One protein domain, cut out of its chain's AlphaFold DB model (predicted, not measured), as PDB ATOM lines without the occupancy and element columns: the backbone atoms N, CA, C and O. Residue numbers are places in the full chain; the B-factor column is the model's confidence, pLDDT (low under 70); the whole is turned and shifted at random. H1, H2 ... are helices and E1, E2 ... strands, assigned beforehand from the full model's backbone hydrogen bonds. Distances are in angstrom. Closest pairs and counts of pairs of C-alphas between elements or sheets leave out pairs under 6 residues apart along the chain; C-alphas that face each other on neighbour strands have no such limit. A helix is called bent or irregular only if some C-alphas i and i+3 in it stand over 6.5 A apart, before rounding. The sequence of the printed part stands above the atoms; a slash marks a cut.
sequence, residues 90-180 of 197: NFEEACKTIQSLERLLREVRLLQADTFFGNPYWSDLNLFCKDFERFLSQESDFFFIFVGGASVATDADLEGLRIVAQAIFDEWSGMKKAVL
ATOM      1  N   ASN A  90     239.776 308.921 353.853       88.25
ATOM      2  CA  ASN A  90     241.182 309.126 353.510       88.25
ATOM      3  C   ASN A  90     242.152 308.489 354.512       88.25
ATOM      4  O   ASN A  90     243.185 307.973 354.097       88.25
ATOM      5  N   PHE A  91     241.829 308.490 355.812       89.69
ATOM      6  CA  PHE A  91     242.622 307.776 356.815       89.69
ATOM      7  C   PHE A  91     242.590 306.264 356.564       89.69
ATOM      8  O   PHE A  91     243.629 305.611 356.605       89.69
ATOM      9  N   GLU A  92     241.416 305.707 356.247       89.75
ATOM     10  CA  GLU A  92     241.283 304.282 355.919       89.75
ATOM     11  C   GLU A  92     242.089 303.911 354.660       89.75
ATOM     12  O   GLU A  92     242.811 302.912 354.658       89.75
ATOM     13  N   GLU A  93     242.026 304.737 353.611       92.69
ATOM     14  CA  GLU A  93     242.813 304.560 352.383       92.69
ATOM     15  C   GLU A  93     244.324 304.709 352.622       92.69
ATOM     16  O   GLU A  93     245.101 303.878 352.147       92.69
ATOM     17  N   ALA A  94     244.759 305.690 353.418       92.44
ATOM     18  CA  ALA A  94     246.162 305.843 353.802       92.44
ATOM     19  C   ALA A  94     246.670 304.607 354.565       92.44
ATOM     20  O   ALA A  94     247.726 304.063 354.236       92.44
ATOM     21  N   CYS A  95     245.886 304.084 355.516       91.50
ATOM     22  CA  CYS A  95     246.210 302.836 356.206       91.50
ATOM     23  C   CYS A  95     246.297 301.630 355.254       91.50
ATOM     24  O   CYS A  95     247.177 300.789 355.437       91.50
ATOM     25  N   LYS A  96     245.439 301.533 354.226       94.69
ATOM     26  CA  LYS A  96     245.532 300.472 353.198       94.69
ATOM     27  C   LYS A  96     246.821 300.586 352.381       94.69
ATOM     28  O   LYS A  96     247.458 299.561 352.124       94.69
ATOM     29  N   THR A  97     247.244 301.800 352.022       95.75
ATOM     30  CA  THR A  97     248.528 302.031 351.339       95.75
ATOM     31  C   THR A  97     249.708 301.625 352.225       95.75
ATOM     32  O   THR A  97     250.536 300.825 351.789       95.75
ATOM     33  N   ILE A  98     249.749 302.058 353.492       94.88
ATOM     34  CA  ILE A  98     250.805 301.656 354.442       94.88
ATOM     35  C   ILE A  98     250.847 300.133 354.627       94.88
ATOM     36  O   ILE A  98     251.911 299.538 354.481       94.88
ATOM     37  N   GLN A  99     249.708 299.463 354.831       95.19
ATOM     38  CA  GLN A  99     249.658 297.992 354.927       95.19
ATOM     39  C   GLN A  99     250.129 297.282 353.649       95.19
ATOM     40  O   GLN A  99     250.597 296.143 353.705       95.19
ATOM     41  N   SER A 100     249.984 297.919 352.486       96.56
ATOM     42  CA  SER A 100     250.468 297.381 351.213       96.56
ATOM     43  C   SER A 100     251.992 297.508 351.113       96.56
ATOM     44  O   SER A 100     252.658 296.547 350.729       96.56
ATOM     45  N   LEU A 101     252.551 298.631 351.569       97.50
ATOM     46  CA  LEU A 101     253.995 298.834 351.697       97.50
ATOM     47  C   LEU A 101     254.627 297.918 352.766       97.50
ATOM     48  O   LEU A 101     255.674 297.327 352.520       97.50
ATOM     49  N   GLU A 102     253.971 297.675 353.905       96.19
ATOM     50  CA  GLU A 102     254.431 296.686 354.898       96.19
ATOM     51  C   GLU A 102     254.525 295.262 354.325       96.19
ATOM     52  O   GLU A 102     255.383 294.475 354.734       96.19
ATOM     53  N   ARG A 103     253.633 294.897 353.391       96.69
ATOM     54  CA  ARG A 103     253.702 293.610 352.678       96.69
ATOM     55  C   ARG A 103     254.850 293.604 351.676       96.69
ATOM     56  O   ARG A 103     255.566 292.606 351.619       96.69
ATOM     57  N   LEU A 104     255.057 294.709 350.960       97.12
ATOM     58  CA  LEU A 104     256.189 294.884 350.051       97.12
ATOM     59  C   LEU A 104     257.522 294.723 350.793       97.12
ATOM     60  O   LEU A 104     258.365 293.947 350.364       97.12
ATOM     61  N   LEU A 105     257.685 295.343 351.967       96.56
ATOM     62  CA  LEU A 105     258.897 295.202 352.780       96.56
ATOM     63  C   LEU A 105     259.190 293.735 353.158       96.56
ATOM     64  O   LEU A 105     260.350 293.329 353.228       96.56
ATOM     65  N   ARG A 106     258.161 292.905 353.376       95.50
ATOM     66  CA  ARG A 106     258.366 291.461 353.606       95.50
ATOM     67  C   ARG A 106     258.897 290.760 352.359       95.50
ATOM     68  O   ARG A 106     259.739 289.883 352.491       95.50
ATOM     69  N   GLU A 107     258.432 291.146 351.174       95.00
ATOM     70  CA  GLU A 107     258.943 290.641 349.895       95.00
ATOM     71  C   GLU A 107     260.412 291.041 349.676       95.00
ATOM     72  O   GLU A 107     261.233 290.186 349.346       95.00
ATOM     73  N   VAL A 108     260.755 292.304 349.956       94.69
ATOM     74  CA  VAL A 108     262.131 292.830 349.908       94.69
ATOM     75  C   VAL A 108     263.051 292.023 350.821       94.69
ATOM     76  O   VAL A 108     264.076 291.513 350.372       94.69
ATOM     77  N   ARG A 109     262.652 291.829 352.084       94.00
ATOM     78  CA  ARG A 109     263.405 291.040 353.073       94.00
ATOM     79  C   ARG A 109     263.564 289.568 352.689       94.00
ATOM     80  O   ARG A 109     264.580 288.975 353.035       94.00
ATOM     81  N   LEU A 110     262.592 288.969 351.996       93.19
ATOM     82  CA  LEU A 110     262.715 287.594 351.496       93.19
ATOM     83  C   LEU A 110     263.768 287.511 350.383       93.19
ATOM     84  O   LEU A 110     264.692 286.713 350.495       93.19
ATOM     85  N   LEU A 111     263.709 288.392 349.378       90.56
ATOM     86  CA  LEU A 111     264.732 288.421 348.325       90.56
ATOM     87  C   LEU A 111     266.123 288.760 348.887       90.56
ATOM     88  O   LEU A 111     267.124 288.208 348.435       90.56
ATOM     89  N   GLN A 112     266.193 289.628 349.899       90.44
ATOM     90  CA  GLN A 112     267.428 289.932 350.624       90.44
ATOM     91  C   GLN A 112     267.942 288.729 351.432       90.44
ATOM     92  O   GLN A 112     269.145 288.577 351.572       90.44
ATOM     93  N   ALA A 113     267.084 287.852 351.954       88.00
ATOM     94  CA  ALA A 113     267.544 286.630 352.617       88.00
ATOM     95  C   ALA A 113     268.093 285.590 351.618       88.00
ATOM     96  O   ALA A 113     269.027 284.861 351.954       88.00
ATOM     97  N   ASP A 114     267.532 285.545 350.406       85.44
ATOM     98  CA  ASP A 114     267.901 284.593 349.349       85.44
ATOM     99  C   ASP A 114     269.084 285.062 348.475       85.44
ATOM    100  O   ASP A 114     269.756 284.250 347.833       85.44
ATOM    101  N   THR A 115     269.365 286.369 348.438       84.50
ATOM    102  CA  THR A 115     270.523 286.927 347.722       84.50
ATOM    103  C   THR A 115     271.798 286.762 348.567       84.50
ATOM    104  O   THR A 115     271.754 286.669 349.791       84.50
ATOM    105  N   PHE A 116     272.966 286.688 347.927       80.25
ATOM    106  CA  PHE A 116     274.257 286.479 348.594       80.25
ATOM    107  C   PHE A 116     275.199 287.668 348.372       80.25
ATOM    108  O   PHE A 116     275.135 288.327 347.339       80.25
ATOM    109  N   PHE A 117     276.151 287.879 349.292       71.69
ATOM    110  CA  PHE A 117     277.153 288.966 349.269       71.69
ATOM    111  C   PHE A 117     278.002 289.085 347.983       71.69
ATOM    112  O   PHE A 117     278.720 290.065 347.821       71.69
ATOM    113  N   GLY A 118     277.972 288.081 347.102       73.81
ATOM    114  CA  GLY A 118     278.655 288.081 345.803       73.81
ATOM    115  C   GLY A 118     277.776 288.500 344.617       73.81
ATOM    116  O   GLY A 118     278.264 288.491 343.491       73.81
ATOM    117  N   ASN A 119     276.501 288.825 344.838       82.00
ATOM    118  CA  ASN A 119     275.640 289.434 343.826       82.00
ATOM    119  C   ASN A 119     275.967 290.941 343.728       82.00
ATOM    120  O   ASN A 119     276.054 291.587 344.777       82.00
ATOM    121  N   PRO A 120     276.129 291.523 342.521       84.00
ATOM    122  CA  PRO A 120     276.468 292.942 342.366       84.00
ATOM    123  C   PRO A 120     275.445 293.890 343.011       84.00
ATOM    124  O   PRO A 120     275.833 294.941 343.504       84.00
ATOM    125  N   TYR A 121     274.173 293.492 343.091       85.62
ATOM    126  CA  TYR A 121     273.078 294.284 343.660       85.62
ATOM    127  C   TYR A 121     272.884 294.107 345.174       85.62
ATOM    128  O   TYR A 121     271.928 294.631 345.748       85.62
ATOM    129  N   TRP A 122     273.762 293.357 345.850       87.38
ATOM    130  CA  TRP A 122     273.627 293.086 347.284       87.38
ATOM    131  C   TRP A 122     273.671 294.354 348.149       87.38
ATOM    132  O   TRP A 122     272.912 294.470 349.113       87.38
ATOM    133  N   SER A 123     274.544 295.309 347.808       89.44
ATOM    134  CA  SER A 123     274.643 296.602 348.497       89.44
ATOM    135  C   SER A 123     273.348 297.396 348.401       89.44
ATOM    136  O   SER A 123     272.875 297.924 349.408       89.44
ATOM    137  N   ASP A 124     272.779 297.435 347.202       91.25
ATOM    138  CA  ASP A 124     271.697 298.342 346.833       91.25
ATOM    139  C   ASP A 124     270.377 297.818 347.400       91.25
ATOM    140  O   ASP A 124     269.650 298.548 348.071       91.25
ATOM    141  N   LEU A 125     270.157 296.502 347.290       92.81
ATOM    142  CA  LEU A 125     269.057 295.795 347.945       92.81
ATOM    143  C   LEU A 125     269.085 295.980 349.470       92.81
ATOM    144  O   LEU A 125     268.043 296.171 350.099       92.81
ATOM    145  N   ASN A 126     270.274 295.948 350.078       92.56
ATOM    146  CA  ASN A 126     270.439 296.151 351.515       92.56
ATOM    147  C   ASN A 126     270.223 297.617 351.942       92.56
ATOM    148  O   ASN A 126     269.673 297.856 353.019       92.56
ATOM    149  N   LEU A 127     270.628 298.590 351.118       94.19
ATOM    150  CA  LEU A 127     270.371 300.011 351.359       94.19
ATOM    151  C   LEU A 127     268.873 300.323 351.246       94.19
ATOM    152  O   LEU A 127     268.289 300.834 352.198       94.19
ATOM    153  N   PHE A 128     268.239 299.919 350.145       95.56
ATOM    154  CA  PHE A 128     266.806 300.094 349.911       95.56
ATOM    155  C   PHE A 128     265.956 299.447 351.008       95.56
ATOM    156  O   PHE A 128     265.043 300.080 351.528       95.56
ATOM    157  N   CYS A 129     266.278 298.215 351.424       94.81
ATOM    158  CA  CYS A 129     265.569 297.555 352.524       94.81
ATOM    159  C   CYS A 129     265.633 298.392 353.814       94.81
ATOM    160  O   CYS A 129     264.611 298.634 354.454       94.81
ATOM    161  N   LYS A 130     266.815 298.916 354.157       95.12
ATOM    162  CA  LYS A 130     267.021 299.762 355.341       95.12
ATOM    163  C   LYS A 130     266.276 301.100 355.252       95.12
ATOM    164  O   LYS A 130     265.679 301.528 356.242       95.12
ATOM    165  N   ASP A 131     266.315 301.767 354.105       95.06
ATOM    166  CA  ASP A 131     265.667 303.071 353.934       95.06
ATOM    167  C   ASP A 131     264.137 302.924 353.851       95.06
ATOM    168  O   ASP A 131     263.406 303.726 354.435       95.06
ATOM    169  N   PHE A 132     263.634 301.826 353.279       96.50
ATOM    170  CA  PHE A 132     262.209 301.494 353.289       96.50
ATOM    171  C   PHE A 132     261.696 301.104 354.690       96.50
ATOM    172  O   PHE A 132     260.604 301.516 355.095       96.50
ATOM    173  N   GLU A 133     262.494 300.382 355.486       95.25
ATOM    174  CA  GLU A 133     262.213 300.148 356.913       95.25
ATOM    175  C   GLU A 133     262.129 301.451 357.707       95.25
ATOM    176  O   GLU A 133     261.232 301.622 358.540       95.25
ATOM    177  N   ARG A 134     263.050 302.384 357.452       94.56
ATOM    178  CA  ARG A 134     263.037 303.712 358.068       94.56
ATOM    179  C   ARG A 134     261.781 304.488 357.675       94.56
ATOM    180  O   ARG A 134     261.110 305.001 358.569       94.56
ATOM    181  N   PHE A 135     261.432 304.523 356.389       94.56
ATOM    182  CA  PHE A 135     260.214 305.178 355.914       94.56
ATOM    183  C   PHE A 135     258.980 304.661 356.665       94.56
ATOM    184  O   PHE A 135     258.259 305.438 357.290       94.56
ATOM    185  N   LEU A 136     258.783 303.339 356.687       93.81
ATOM    186  CA  LEU A 136     257.623 302.719 357.332       93.81
ATOM    187  C   LEU A 136     257.568 302.926 358.852       93.81
ATOM    188  O   LEU A 136     256.467 302.983 359.396       93.81
ATOM    189  N   SER A 137     258.717 303.034 359.527       90.75
ATOM    190  CA  SER A 137     258.794 303.122 360.995       90.75
ATOM    191  C   SER A 137     258.886 304.540 361.569       90.75
ATOM    192  O   SER A 137     258.730 304.693 362.780       90.75
ATOM    193  N   GLN A 138     259.193 305.554 360.751       87.19
ATOM    194  CA  GLN A 138     259.481 306.918 361.226       87.19
ATOM    195  C   GLN A 138     258.873 308.033 360.368       87.19
ATOM    196  O   GLN A 138     258.650 309.123 360.887       87.19
ATOM    197  N   GLU A 139     258.650 307.805 359.070       87.12
ATOM    198  CA  GLU A 139     258.306 308.879 358.123       87.12
ATOM    199  C   GLU A 139     256.879 308.737 357.567       87.12
ATOM    200  O   GLU A 139     256.252 309.728 357.204       87.12
ATOM    201  N   SER A 140     256.317 307.526 357.605       83.62
ATOM    202  CA  SER A 140     254.908 307.227 357.324       83.62
ATOM    203  C   SER A 140     253.930 308.030 358.199       83.62
ATOM    204  O   SER A 140     252.872 308.434 357.718       83.62
ATOM    205  N   ASP A 141     254.299 308.322 359.449       86.75
ATOM    206  CA  ASP A 141     253.497 309.120 360.384       86.75
ATOM    207  C   ASP A 141     253.278 310.571 359.908       86.75
ATOM    208  O   ASP A 141     252.281 311.188 360.283       86.75
ATOM    209  N   PHE A 142     254.145 311.125 359.046       88.06
ATOM    210  CA  PHE A 142     253.989 312.498 358.536       88.06
ATOM    211  C   PHE A 142     252.784 312.678 357.605       88.06
ATOM    212  O   PHE A 142     252.331 313.808 357.433       88.06
ATOM    213  N   PHE A 143     252.229 311.596 357.049       89.12
ATOM    214  CA  PHE A 143     251.004 311.645 356.240       89.12
ATOM    215  C   PHE A 143     249.717 311.654 357.084       89.12
ATOM    216  O   PHE A 143     248.609 311.553 356.548       89.12
ATOM    217  N   PHE A 144     249.843 311.757 358.410       87.81
ATOM    218  CA  PHE A 144     248.724 311.761 359.338       87.81
ATOM    219  C   PHE A 144     248.773 312.973 360.278       87.81
ATOM    220  O   PHE A 144     249.716 313.180 361.041       87.81
ATOM    221  N   ILE A 145     247.699 313.762 360.281       84.25
ATOM    222  CA  ILE A 145     247.504 314.877 361.209       84.25
ATOM    223  C   ILE A 145     246.771 314.416 362.476       84.25
ATOM    224  O   ILE A 145     245.764 313.707 362.430       84.25
ATOM    225  N   PHE A 146     247.250 314.867 363.637       82.81
ATOM    226  CA  PHE A 146     246.635 314.559 364.928       82.81
ATOM    227  C   PHE A 146     245.688 315.680 365.375       82.81
ATOM    228  O   PHE A 146     246.123 316.757 365.787       82.81
ATOM    229  N   VAL A 147     244.377 315.425 365.341       74.62
ATOM    230  CA  VAL A 147     243.326 316.398 365.688       74.62
ATOM    231  C   VAL A 147     242.520 315.890 366.882       74.62
ATOM    232  O   VAL A 147     241.825 314.882 366.803       74.62
ATOM    233  N   GLY A 148     242.607 316.579 368.023       67.12
ATOM    234  CA  GLY A 148     241.817 316.246 369.222       67.12
ATOM    235  C   GLY A 148     242.100 314.861 369.830       67.12
ATOM    236  O   GLY A 148     241.259 314.336 370.557       67.12
ATOM    237  N   GLY A 149     243.257 314.263 369.526       69.94
ATOM    238  CA  GLY A 149     243.608 312.888 369.909       69.94
ATOM    239  C   GLY A 149     243.171 311.811 368.905       69.94
ATOM    240  O   GLY A 149     243.402 310.633 369.158       69.94
ATOM    241  N   ALA A 150     242.567 312.198 367.778       73.56
ATOM    242  CA  ALA A 150     242.366 311.352 366.604       73.56
ATOM    243  C   ALA A 150     243.548 311.498 365.638       73.56
ATOM    244  O   ALA A 150     244.093 312.593 365.524       73.56
ATOM    245  N   SER A 151     243.888 310.437 364.906       80.31
ATOM    246  CA  SER A 151     244.749 310.522 363.722       80.31
ATOM    247  C   SER A 151     243.872 310.555 362.464       80.31
ATOM    248  O   SER A 151     242.864 309.849 362.402       80.31
ATOM    249  N   VAL A 152     244.199 311.421 361.504       83.94
ATOM    250  CA  VAL A 152     243.414 311.696 360.286       83.94
ATOM    251  C   VAL A 152     244.383 311.960 359.132       83.94
ATOM    252  O   VAL A 152     245.327 312.715 359.309       83.94
ATOM    253  N   ALA A 153     244.151 311.400 357.943       85.50
ATOM    254  CA  ALA A 153     244.872 311.807 356.729       85.50
ATOM    255  C   ALA A 153     244.043 312.842 355.947       85.50
ATOM    256  O   ALA A 153     242.823 312.669 355.810       85.50
ATOM    257  N   THR A 154     244.673 313.908 355.438       88.56
ATOM    258  CA  THR A 154     244.020 314.858 354.514       88.56
ATOM    259  C   THR A 154     244.157 314.401 353.058       88.56
ATOM    260  O   THR A 154     244.869 313.442 352.773       88.56
ATOM    261  N   ASP A 155     243.471 315.062 352.117       87.62
ATOM    262  CA  ASP A 155     243.629 314.768 350.680       87.62
ATOM    263  C   ASP A 155     245.069 315.005 350.192       87.62
ATOM    264  O   ASP A 155     245.595 314.208 349.419       87.62
ATOM    265  N   ALA A 156     245.722 316.072 350.669       87.00
ATOM    266  CA  ALA A 156     247.097 316.401 350.293       87.00
ATOM    267  C   ALA A 156     248.099 315.371 350.835       87.00
ATOM    268  O   ALA A 156     249.011 314.962 350.117       87.00
ATOM    269  N   ASP A 157     247.892 314.912 352.072       91.56
ATOM    270  CA  ASP A 157     248.747 313.898 352.695       91.56
ATOM    271  C   ASP A 157     248.544 312.521 352.046       91.56
ATOM    272  O   ASP A 157     249.512 311.819 351.764       91.56
ATOM    273  N   LEU A 158     247.292 312.144 351.748       91.38
ATOM    274  CA  LEU A 158     246.971 310.896 351.051       91.38
ATOM    275  C   LEU A 158     247.576 310.863 349.642       91.38
ATOM    276  O   LEU A 158     248.082 309.823 349.221       91.38
ATOM    277  N   GLU A 159     247.538 311.981 348.915       93.81
ATOM    278  CA  GLU A 159     248.148 312.077 347.589       93.81
ATOM    279  C   GLU A 159     249.680 312.025 347.670       93.81
ATOM    280  O   GLU A 159     250.307 311.261 346.938       93.81
ATOM    281  N   GLY A 160     250.291 312.733 348.629       93.56
ATOM    282  CA  GLY A 160     251.726 312.624 348.909       93.56
ATOM    283  C   GLY A 160     252.153 311.187 349.230       93.56
ATOM    284  O   GLY A 160     253.124 310.686 348.660       93.56
ATOM    285  N   LEU A 161     251.383 310.487 350.069       95.25
ATOM    286  CA  LEU A 161     251.613 309.082 350.400       95.25
ATOM    287  C   LEU A 161     251.487 308.173 349.169       95.25
ATOM    288  O   LEU A 161     252.280 307.248 349.018       95.25
ATOM    289  N   ARG A 162     250.518 308.421 348.279       95.88
ATOM    290  CA  ARG A 162     250.355 307.659 347.029       95.88
ATOM    291  C   ARG A 162     251.528 307.858 346.075       95.88
ATOM    292  O   ARG A 162     252.013 306.871 345.531       95.88
ATOM    293  N   ILE A 163     252.007 309.091 345.917       96.00
ATOM    294  CA  ILE A 163     253.172 309.413 345.081       96.00
ATOM    295  C   ILE A 163     254.422 308.694 345.607       96.00
ATOM    296  O   ILE A 163     255.110 308.019 344.841       96.00
ATOM    297  N   VAL A 164     254.689 308.776 346.916       95.94
ATOM    298  CA  VAL A 164     255.840 308.096 347.535       95.94
ATOM    299  C   VAL A 164     255.699 306.574 347.457       95.94
ATOM    300  O   VAL A 164     256.655 305.892 347.100       95.94
ATOM    301  N   ALA A 165     254.507 306.030 347.719       96.75
ATOM    302  CA  ALA A 165     254.253 304.598 347.589       96.75
ATOM    303  C   ALA A 165     254.519 304.102 346.160       96.75
ATOM    304  O   ALA A 165     255.183 303.082 345.991       96.75
ATOM    305  N   GLN A 166     254.042 304.829 345.143       97.62
ATOM    306  CA  GLN A 166     254.254 304.485 343.738       97.62
ATOM    307  C   GLN A 166     255.747 304.482 343.379       97.62
ATOM    308  O   GLN A 166     256.221 303.502 342.814       97.62
ATOM    309  N   ALA A 167     256.504 305.504 343.796       96.50
ATOM    310  CA  ALA A 167     257.952 305.550 343.585       96.50
ATOM    311  C   ALA A 167     258.675 304.335 344.203       96.50
ATOM    312  O   ALA A 167     259.489 303.704 343.534       96.50
ATOM    313  N   ILE A 168     258.313 303.949 345.435       96.69
ATOM    314  CA  ILE A 168     258.855 302.753 346.106       96.69
ATOM    315  C   ILE A 168     258.495 301.465 345.339       96.69
ATOM    316  O   ILE A 168     259.333 300.570 345.213       96.69
ATOM    317  N   PHE A 169     257.266 301.346 344.818       96.88
ATOM    318  CA  PHE A 169     256.859 300.192 344.004       96.88
ATOM    319  C   PHE A 169     257.635 300.107 342.682       96.88
ATOM    320  O   PHE A 169     258.032 299.007 342.287       96.88
ATOM    321  N   ASP A 170     257.864 301.237 342.012       95.62
ATOM    322  CA  ASP A 170     258.571 301.293 340.730       95.62
ATOM    323  C   ASP A 170     260.069 300.988 340.894       95.62
ATOM    324  O   ASP A 170     260.612 300.153 340.162       95.62
ATOM    325  N   GLU A 171     260.716 301.571 341.909       94.81
ATOM    326  CA  GLU A 171     262.109 301.281 342.274       94.81
ATOM    327  C   GLU A 171     262.292 299.802 342.655       94.81
ATOM    328  O   GLU A 171     263.175 299.119 342.123       94.81
ATOM    329  N   TRP A 172     261.395 299.261 343.492       95.44
ATOM    330  CA  TRP A 172     261.400 297.837 343.828       95.44
ATOM    331  C   TRP A 172     261.231 296.947 342.595       95.44
ATOM    332  O   TRP A 172     261.944 295.956 342.450       95.44
ATOM    333  N   SER A 173     260.308 297.288 341.694       93.19
ATOM    334  CA  SER A 173     260.048 296.523 340.469       93.19
ATOM    335  C   SER A 173     261.292 296.447 339.576       93.19
ATOM    336  O   SER A 173     261.668 295.359 339.119       93.19
ATOM    337  N   GLY A 174     261.981 297.580 339.390       89.88
ATOM    338  CA  GLY A 174     263.246 297.658 338.659       89.88
ATOM    339  C   GLY A 174     264.346 296.813 339.302       89.88
ATOM    340  O   GLY A 174     264.918 295.933 338.650       89.88
ATOM    341  N   MET A 175     264.600 297.014 340.597       90.94
ATOM    342  CA  MET A 175     265.670 296.310 341.304       90.94
ATOM    343  C   MET A 175     265.400 294.808 341.451       90.94
ATOM    344  O   MET A 175     266.289 294.000 341.189       90.94
ATOM    345  N   LYS A 176     264.171 294.396 341.786       92.00
ATOM    346  CA  LYS A 176     263.775 292.981 341.841       92.00
ATOM    347  C   LYS A 176     264.034 292.282 340.511       92.00
ATOM    348  O   LYS A 176     264.530 291.154 340.502       92.00
ATOM    349  N   LYS A 177     263.717 292.935 339.387       89.56
ATOM    350  CA  LYS A 177     264.006 292.400 338.052       89.56
ATOM    351  C   LYS A 177     265.513 292.215 337.853       89.56
ATOM    352  O   LYS A 177     265.909 291.131 337.443       89.56
ATOM    353  N   ALA A 178     266.327 293.223 338.174       86.12
ATOM    354  CA  ALA A 178     267.783 293.181 338.008       86.12
ATOM    355  C   ALA A 178     268.467 292.106 338.880       86.12
ATOM    356  O   ALA A 178     269.280 291.321 338.387       86.12
ATOM    357  N   VAL A 179     268.067 291.994 340.154       87.56
ATOM    358  CA  VAL A 179     268.538 290.947 341.080       87.56
ATOM    359  C   VAL A 179     268.194 289.552 340.547       87.56
ATOM    360  O   VAL A 179     269.060 288.678 340.505       87.56
ATOM    361  N   LEU A 180     266.947 289.331 340.108       86.12
ATOM    362  CA  LEU A 180     266.479 288.012 339.660       86.12
ATOM    363  C   LEU A 180     267.044 287.580 338.301       86.12
ATOM    364  O   LEU A 180     267.220 286.382 338.080       86.12
TER     365      LEU A 180
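What this domain is: This is residues 90 to 180 of the 197 residues of an uncharacterized protein of Tuber aestivum (summer truffle) (UniProt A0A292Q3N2). Three helices, H1, H2 and H3, run side by side in an up-and-down bundle, each against the one before it in the chain, and a small hairpin of two short strands, E1 and E2, sits at one end of this rod. The link from H1 to H2 turns at the other end, and H2 is kinked along its way. The printed part has 91 residues, with three named helices and two named strands in the order H1, H2, E1, E2, H3; the sheet has the order E1 - E2 and is antiparallel. The class is mostly helix. The whole is only just loose, close to compact, with a radius of gyration of the C-alphas of 14.9 A and spans of 52 by 20 by 15 A.

Where its parts are: Begin at the sheet: E1 is residues 145 to 147, 6.3 A from first to last C-alpha, and E2 is residues 150 to 152, 6.4 A. After it, find C-alpha 155 at (243.629, 314.768, 350.680); from there H3, residues 155 to 180, runs 36.9 A to C-alpha 180 at (266.479, 288.012, 339.660). Go back to C-alpha 90 at (241.182, 309.126, 353.510), where H1, residues 90 to 114, begins; it is 36.5 A long. H2, residues 122 to 143, is 30.6 A long, with a kink of 47 degrees near residue 137; it is irregular, but only just: C-alphas 137 and 140 are 6.7 A apart.

How they stand to each other: Look first at the hairpin of E1 and E2, antiparallel at 142 degrees: N 145 and O 152 are 2.8 A apart and N 147 and O 150 are 2.9 A apart, both within hydrogen-bond range. The closest C-alphas of E2 and H1 are those of Val 152 and Phe 91, 5.3 A apart. E1 is apart from H1 and from H3, and E2 is apart from H2. Moving into the bundle, H1 touches H3, closest at the C-alphas of Ala 94 and Leu 158, 5.8 A, at a shallow tilt of 17 degrees, the same way. H1 and H2 form a helical hairpin and touch, closest at the C-alphas of Val 108 and Cys 129, 6.4 A, at a shallow tilt of 18 degrees, opposite ways. H2 touches H3, closest at the C-alphas of Phe 143 and Asp 157, 4.8 A, at a shallow tilt of 12 degrees, opposite ways. In H1 and H3 every O i to N i+4 pair is within hydrogen-bond range; in H2, 14 of 18 are.

The domain as a whole: Look for the two C-alphas farthest apart at Gly 118 and Gly 148, 51.9 A. The printed part has no cut. No link is long: those from H2 to E1, E1 to E2 and E2 to H3 are tight, and that from H1 to H2, 7 residues, is short. The mean pLDDT of the printed part is 90.1; residues 148 to 149 are under 70.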